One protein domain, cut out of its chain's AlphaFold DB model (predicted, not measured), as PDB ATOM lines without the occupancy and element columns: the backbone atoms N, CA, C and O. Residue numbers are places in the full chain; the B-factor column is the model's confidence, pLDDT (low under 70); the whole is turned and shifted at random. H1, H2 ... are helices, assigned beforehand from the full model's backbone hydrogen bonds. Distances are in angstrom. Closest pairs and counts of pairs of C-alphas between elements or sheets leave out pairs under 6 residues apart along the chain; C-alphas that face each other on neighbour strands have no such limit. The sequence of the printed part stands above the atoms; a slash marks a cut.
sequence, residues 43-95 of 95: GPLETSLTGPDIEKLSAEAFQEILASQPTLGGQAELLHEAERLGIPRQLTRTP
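What this domain is: This is residues 43 to 95 of the 95 residues of an uncharacterized protein of marine sediment metagenome (UniProt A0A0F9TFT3). A short helical hairpin, H2 and H3, makes the body of the domain; its two helices come closest near the link that joins them, and the small helix H1 sits at one side of the hairpin, toward the end away from that link. Residues 43 to 50 run along the hairpin to H1, and after H3 residues 85 to 95 pass over that same far end and lead away to Pro 95. The printed part has 53 residues with three named helices, in the order H1, H2, H3, and no named strand; the class is all helix, with 27 of the 53 residues in named helices. The whole is compact, with a radius of gyration of the C-alphas of 10.1 A, and rounded, spanning 27 by 25 by 16 A.

How they stand to each other: H3, residues 72 to 84, is the longest helix. H2, residues 59 to 68, only just touches it, with 3 pairs of C-alphas within 8 A; the closest are those of Leu 66 and Gln 75, 5.7 A apart. H3 touches H2 with residues 75 to 78 alone. The lines of H2 and H3 stand at a shallow tilt of 25 degrees and run opposite ways, and the two form a helical hairpin. H1, residues 51 to 54, only just touches H3, also with 3 pairs of C-alphas within 8 A, and meets residues 81 to 82 of H3 alone; the closest C-alphas are those of Gly 51 and Glu 81, 6.9 A apart. H1 and H2 are close but not clearly touching, with the C-alphas of Ile 54 and Phe 62 the closest at 7.3 A. In H2 and H3 every O i to N i+4 pair is within hydrogen-bond range; H1 is too short for such a pair, and its 1 pair of O i and N i+3 is within range.

Where its parts are: H3 measures 18.2 A from its first to its last C-alpha, from C-alpha 72 at (15.327, 19.102, -36.118) to C-alpha 84 at (-0.079, 28.781, -35.212). H2 measures 14.2 A and begins with C-alpha 59 at (9.231, 32.007, -22.816). H1 measures 5.1 A and begins with C-alpha 51 at (-1.320, 23.689, -28.026).

The domain as a whole: The two C-alphas farthest apart are those of Ser 48 and Pro 95, at 28.6 A. The printed part has no cut and ends at the chain's last residue. The links from H1 to H2, 4 residues, and from H2 to H3, 3 residues, are tight. The mean pLDDT of the printed part is 73.0, and it is under 70 at residues 43 to 49, residue 51 and residues 88 to 95 of this predicted model.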
ATOM      1  N   GLY A  43      12.582  13.395 -36.847       65.25
ATOM      2  CA  GLY A  43      11.557  12.676 -36.076       65.25
ATOM      3  C   GLY A  43      10.500  13.596 -35.435       65.25
ATOM      4  O   GLY A  43      10.733  14.804 -35.359       65.25
ATOM      5  N   PRO A  44       9.376  13.033 -34.945       67.19
ATOM      6  CA  PRO A  44       8.333  13.758 -34.227       67.19
ATOM      7  C   PRO A  44       8.834  14.214 -32.851       67.19
ATOM      8  O   PRO A  44       9.912  13.811 -32.403       67.19
ATOM      9  N   LEU A  45       8.030  15.029 -32.167       63.00
ATOM     10  CA  LEU A  45       8.300  15.434 -30.786       63.00
ATOM     11  C   LEU A  45       8.505  14.231 -29.864       63.00
ATOM     12  O   LEU A  45       7.673  13.326 -29.808       63.00
ATOM     13  N   GLU A  46       9.581  14.265 -29.076       67.00
ATOM     14  CA  GLU A  46       9.819  13.255 -28.036       67.00
ATOM     15  C   GLU A  46       8.773  13.348 -26.917       67.00
ATOM     16  O   GLU A  46       8.370  12.344 -26.332       67.00
ATOM     17  N   THR A  47       8.305  14.566 -26.634       65.62
ATOM     18  CA  THR A  47       7.246  14.833 -25.660       65.62
ATOM     19  C   THR A  47       6.004  15.320 -26.389       65.62
ATOM     20  O   THR A  47       6.051  16.326 -27.090       65.62
ATOM     21  N   SER A  48       4.875  14.632 -26.202       66.75
ATOM     22  CA  SER A  48       3.586  15.112 -26.708       66.75
ATOM     23  C   SER A  48       3.191  16.397 -25.981       66.75
ATOM     24  O   SER A  48       2.707  16.353 -24.853       66.75
ATOM     25  N   LEU A  49       3.415  17.534 -26.633       68.56
ATOM     26  CA  LEU A  49       2.956  18.844 -26.191       68.56
ATOM     27  C   LEU A  49       1.710  19.215 -26.982       68.56
ATOM     28  O   LEU A  49       1.710  19.175 -28.211       68.56
ATOM     29  N   THR A  50       0.636  19.568 -26.281       71.88
ATOM     30  CA  THR A  50      -0.571  20.088 -26.921       71.88
ATOM     31  C   THR A  50      -0.509  21.612 -26.996       71.88
ATOM     32  O   THR A  50       0.166  22.256 -26.193       71.88
ATOM     33  N   GLY A  51      -1.239  22.225 -27.932       66.75
ATOM     34  CA  GLY A  51      -1.320  23.689 -28.026       66.75
ATOM     35  C   GLY A  51      -1.644  24.394 -26.691       66.75
ATOM     36  O   GLY A  51      -0.950  25.345 -26.338       66.75
ATOM     37  N   PRO A  52      -2.604  23.898 -25.881       75.44
ATOM     38  CA  PRO A  52      -2.874  24.426 -24.540       75.44
ATOM     39  C   PRO A  52      -1.723  24.304 -23.536       75.44
ATOM     40  O   PRO A  52      -1.724  25.023 -22.536       75.44
ATOM     41  N   ASP A  53      -0.790  23.374 -23.738       75.94
ATOM     42  CA  ASP A  53       0.416  23.278 -22.916       75.94
ATOM     43  C   ASP A  53       1.392  24.377 -23.326       75.94
ATOM     44  O   ASP A  53       1.898  25.091 -22.465       75.94
ATOM     45  N   ILE A  54       1.558  24.589 -24.635       75.88
ATOM     46  CA  ILE A  54       2.438  25.616 -25.205       75.88
ATOM     47  C   ILE A  54       2.008  27.028 -24.778       75.88
ATOM     48  O   ILE A  54       2.853  27.823 -24.380       75.88
ATOM     49  N   GLU A  55       0.707  27.330 -24.778       76.62
ATOM     50  CA  GLU A  55       0.177  28.634 -24.337       76.62
ATOM     51  C   GLU A  55       0.441  28.943 -22.853       76.62
ATOM     52  O   GLU A  55       0.436  30.107 -22.451       76.62
ATOM     53  N   LYS A  56       0.645  27.913 -22.023       81.25
ATOM     54  CA  LYS A  56       0.888  28.057 -20.578       81.25
ATOM     55  C   LYS A  56       2.372  28.116 -20.226       81.25
ATOM     56  O   LYS A  56       2.697  28.399 -19.071       81.25
ATOM     57  N   LEU A  57       3.262  27.817 -21.172       79.38
ATOM     58  CA  LEU A  57       4.701  27.865 -20.945       79.38
ATOM     59  C   LEU A  57       5.180  29.314 -20.848       79.38
ATOM     60  O   LEU A  57       4.732  30.191 -21.587       79.38
ATOM     61  N   SER A  58       6.141  29.561 -19.955       81.06
ATOM     62  CA  SER A  58       6.926  30.789 -20.043       81.06
ATOM     63  C   SER A  58       7.807  30.750 -21.293       81.06
ATOM     64  O   SER A  58       8.085  29.686 -21.854       81.06
ATOM     65  N   ALA A  59       8.287  31.919 -21.714       79.06
ATOM     66  CA  ALA A  59       9.231  32.007 -22.816       79.06
ATOM     67  C   ALA A  59      10.501  31.182 -22.552       79.06
ATOM     68  O   ALA A  59      10.970  30.499 -23.460       79.06
ATOM     69  N   GLU A  60      11.027  31.207 -21.319       80.12
ATOM     70  CA  GLU A  60      12.201  30.408 -20.957       80.12
ATOM     71  C   GLU A  60      11.904  28.908 -21.034       80.12
ATOM     72  O   GLU A  60      12.660  28.176 -21.665       80.12
ATOM     73  N   ALA A  61      10.772  28.459 -20.484       82.06
ATOM     74  CA  ALA A  61      10.389  27.049 -20.516       82.06
ATOM     75  C   ALA A  61      10.182  26.539 -21.954       82.06
ATOM     76  O   ALA A  61      10.564  25.418 -22.284       82.06
ATOM     77  N   PHE A  62       9.627  27.374 -22.840       83.56
ATOM     78  CA  PHE A  62       9.507  27.045 -24.259       83.56
ATOM     79  C   PHE A  62      10.878  26.942 -24.946       83.56
ATOM     80  O   PHE A  62      11.091  26.019 -25.731       83.56
ATOM     81  N   GLN A  63      11.825  27.841 -24.641       80.88
ATOM     82  CA  GLN A  63      13.194  27.752 -25.171       80.88
ATOM     83  C   GLN A  63      13.933  26.506 -24.680       80.88
ATOM     84  O   GLN A  63      14.613  25.860 -25.471       80.88
ATOM     85  N   GLU A  64      13.783  26.144 -23.407       84.62
ATOM     86  CA  GLU A  64      14.378  24.925 -22.853       84.62
ATOM     87  C   GLU A  64      13.826  23.673 -23.541       84.62
ATOM     88  O   GLU A  64      14.595  22.810 -23.963       84.62
ATOM     89  N   ILE A  65      12.507  23.606 -23.745       83.62
ATOM     90  CA  ILE A  65      11.864  22.500 -24.461       83.62
ATOM     91  C   ILE A  65      12.332  22.441 -25.916       83.62
ATOM     92  O   ILE A  65      12.653  21.355 -26.407       83.62
ATOM     93  N   LEU A  66      12.407  23.586 -26.598       84.00
ATOM     94  CA  LEU A  66      12.884  23.674 -27.975       84.00
ATOM     95  C   LEU A  66      14.342  23.200 -28.093       84.00
ATOM     96  O   LEU A  66      14.657  22.404 -28.975       84.00
ATOM     97  N   ALA A  67      15.214  23.637 -27.182       84.06
ATOM     98  CA  ALA A  67      16.619  23.234 -27.138       84.06
ATOM     99  C   ALA A  67      16.809  21.760 -26.741       84.06
ATOM    100  O   ALA A  67      17.793  21.142 -27.141       84.06
ATOM    101  N   SER A  68      15.871  21.194 -25.975       83.88
ATOM    102  CA  SER A  68      15.894  19.786 -25.568       83.88
ATOM    103  C   SER A  68      15.434  18.814 -26.656       83.88
ATOM    104  O   SER A  68      15.601  17.609 -26.484       83.88
ATOM    105  N   GLN A  69      14.870  19.300 -27.770       82.94
ATOM    106  CA  GLN A  69      14.417  18.411 -28.836       82.94
ATOM    107  C   GLN A  69      15.606  17.695 -29.493       82.94
ATOM    108  O   GLN A  69      16.501  18.365 -30.024       82.94
ATOM    109  N   PRO A  70      15.596  16.350 -29.539       77.69
ATOM    110  CA  PRO A  70      16.686  15.568 -30.121       77.69
ATOM    111  C   PRO A  70      16.713  15.637 -31.654       77.69
ATOM    112  O   PRO A  70      17.711  15.277 -32.275       77.69
ATOM    113  N   THR A  71      15.614  16.082 -32.269       81.19
ATOM    114  CA  THR A  71      15.402  16.108 -33.716       81.19
ATOM    115  C   THR A  71      15.108  17.536 -34.195       81.19
ATOM    116  O   THR A  71      14.315  18.267 -33.601       81.19
ATOM    117  N   LEU A  72      15.708  17.931 -35.320       78.25
ATOM    118  CA  LEU A  72      15.327  19.102 -36.118       78.25
ATOM    119  C   LEU A  72      13.832  19.093 -36.487       78.25
ATOM    120  O   LEU A  72      13.205  20.148 -36.515       78.25
ATOM    121  N   GLY A  73      13.261  17.912 -36.745       77.62
ATOM    122  CA  GLY A  73      11.828  17.728 -36.995       77.62
ATOM    123  C   GLY A  73      10.972  18.167 -35.809       77.62
ATOM    124  O   GLY A  73      10.070  18.985 -35.983       77.62
ATOM    125  N   GLY A  74      11.320  17.727 -34.597       78.75
ATOM    126  CA  GLY A  74      10.639  18.147 -33.375       78.75
ATOM    127  C   GLY A  74      10.792  19.647 -33.109       78.75
ATOM    128  O   GLY A  74       9.831  20.322 -32.746       78.75
ATOM    129  N   GLN A  75      11.970  20.221 -33.375       81.19
ATOM    130  CA  GLN A  75      12.156  21.676 -33.279       81.19
ATOM    131  C   GLN A  75      11.246  22.435 -34.253       81.19
ATOM    132  O   GLN A  75      10.600  23.411 -33.870       81.19
ATOM    133  N   ALA A  76      11.171  21.984 -35.507       80.69
ATOM    134  CA  ALA A  76      10.332  22.595 -36.529       80.69
ATOM    135  C   ALA A  76       8.836  22.484 -36.193       80.69
ATOM    136  O   ALA A  76       8.099  23.450 -36.386       80.69
ATOM    137  N   GLU A  77       8.400  21.344 -35.655       81.12
ATOM    138  CA  GLU A  77       7.015  21.108 -35.243       81.12
ATOM    139  C   GLU A  77       6.598  22.027 -34.083       81.12
ATOM    140  O   GLU A  77       5.559  22.683 -34.171       81.12
ATOM    141  N   LEU A  78       7.441  22.187 -33.052       81.94
ATOM    142  CA  LEU A  78       7.186  23.140 -31.956       81.94
ATOM    143  C   LEU A  78       7.134  24.588 -32.431       81.94
ATOM    144  O   LEU A  78       6.273  25.350 -31.993       81.94
ATOM    145  N   LEU A  79       8.053  24.986 -33.313       83.38
ATOM    146  CA  LEU A  79       8.075  26.343 -33.858       83.38
ATOM    147  C   LEU A  79       6.838  26.624 -34.715       83.38
ATOM    148  O   LEU A  79       6.265  27.709 -34.617       83.38
ATOM    149  N   HIS A  80       6.419  25.652 -35.525       82.94
ATOM    150  CA  HIS A  80       5.208  25.747 -36.331       82.94
ATOM    151  C   HIS A  80       3.956  25.862 -35.451       82.94
ATOM    152  O   HIS A  80       3.097  26.707 -35.705       82.94
ATOM    153  N   GLU A  81       3.863  25.063 -34.386       80.75
ATOM    154  CA  GLU A  81       2.729  25.120 -33.464       80.75
ATOM    155  C   GLU A  81       2.704  26.435 -32.669       80.75
ATOM    156  O   GLU A  81       1.652  27.058 -32.543       80.75
ATOM    157  N   ALA A  82       3.856  26.940 -32.223       81.38
ATOM    158  CA  ALA A  82       3.951  28.253 -31.583       81.38
ATOM    159  C   ALA A  82       3.527  29.399 -32.521       81.38
ATOM    160  O   ALA A  82       2.824  30.320 -32.100       81.38
ATOM    161  N   GLU A  83       3.897  29.331 -33.804       80.88
ATOM    162  CA  GLU A  83       3.457  30.294 -34.818       80.88
ATOM    163  C   GLU A  83       1.945  30.218 -35.061       80.88
ATOM    164  O   GLU A  83       1.284  31.257 -35.128       80.88
ATOM    165  N   ARG A  84       1.373  29.005 -35.106       80.56
ATOM    166  CA  ARG A  84      -0.079  28.781 -35.212       80.56
ATOM    167  C   ARG A  84      -0.852  29.420 -34.053       80.56
ATOM    168  O   ARG A  84      -1.974  29.884 -34.252       80.56
ATOM    169  N   LEU A  85      -0.252  29.452 -32.863       78.69
ATOM    170  CA  LEU A  85      -0.808  30.047 -31.643       78.69
ATOM    171  C   LEU A  85      -0.520  31.556 -31.515       78.69
ATOM    172  O   LEU A  85      -0.961  32.191 -30.562       78.69
ATOM    173  N   GLY A  86       0.200  32.156 -32.471       70.75
ATOM    174  CA  GLY A  86       0.521  33.585 -32.465       70.75
ATOM    175  C   GLY A  86       1.609  33.984 -31.462       70.75
ATOM    176  O   GLY A  86       1.720  35.163 -31.121       70.75
ATOM    177  N   ILE A  87       2.424  33.033 -30.994       71.50
ATOM    178  CA  ILE A  87       3.533  33.296 -30.071       71.50
ATOM    179  C   ILE A  87       4.689  33.949 -30.858       71.50
ATOM    180  O   ILE A  87       5.179  33.371 -31.833       71.50
ATOM    181  N   PRO A  88       5.154  35.161 -30.491       61.44
ATOM    182  CA  PRO A  88       6.145  35.890 -31.285       61.44
ATOM    183  C   PRO A  88       7.516  35.191 -31.363       61.44
ATOM    184  O   PRO A  88       8.166  34.961 -30.343       61.44
ATOM    185  N   ARG A  89       8.045  35.001 -32.587       54.22
ATOM    186  CA  ARG A  89       9.405  34.474 -32.889       54.22
ATOM    187  C   ARG A  89      10.573  35.265 -32.262       54.22
ATOM    188  O   ARG A  89      11.727  34.870 -32.373       54.22
ATOM    189  N   GLN A  90      10.318  36.415 -31.641       49.81
ATOM    190  CA  GLN A  90      11.356  37.225 -30.989       49.81
ATOM    191  C   GLN A  90      11.825  36.633 -29.650       49.81
ATOM    192  O   GLN A  90      12.889  37.009 -29.177       49.81
ATOM    193  N   LEU A  91      11.083  35.674 -29.084       49.03
ATOM    194  CA  LEU A  91      11.499  34.900 -27.907       49.03
ATOM    195  C   LEU A  91      12.362  33.675 -28.267       49.03
ATOM    196  O   LEU A  91      12.935  33.067 -27.374       49.03
ATOM    197  N   THR A  92      12.481  33.328 -29.558       46.41
ATOM    198  CA  THR A  92      13.239  32.165 -30.070       46.41
ATOM    199  C   THR A  92      14.617  32.533 -30.624       46.41
ATOM    200  O   THR A  92      15.190  31.801 -31.429       46.41
ATOM    201  N   ARG A  93      15.134  33.712 -30.269       39.53
ATOM    202  CA  ARG A  93      16.480  34.167 -30.625       39.53
ATOM    203  C   ARG A  93      17.122  34.778 -29.391       39.53
ATOM    204  O   ARG A  93      16.822  35.916 -29.043       39.53
ATOM    205  N   THR A  94      18.008  34.034 -28.750       35.72
ATOM    206  CA  THR A  94      18.972  34.622 -27.816       35.72
ATOM    207  C   THR A  94      20.107  35.255 -28.645       35.72
ATOM    208  O   THR A  94      20.437  34.693 -29.695       35.72
ATOM    209  N   PRO A  95      20.640  36.436 -28.268       45.41
ATOM    210  CA  PRO A  95      21.772  37.089 -28.943       45.41
ATOM    211  C   PRO A  95      23.036  36.227 -29.048       45.41
ATOM    212  O   PRO A  95      23.232  35.346 -28.181       45.41
TER     213      PRO A  95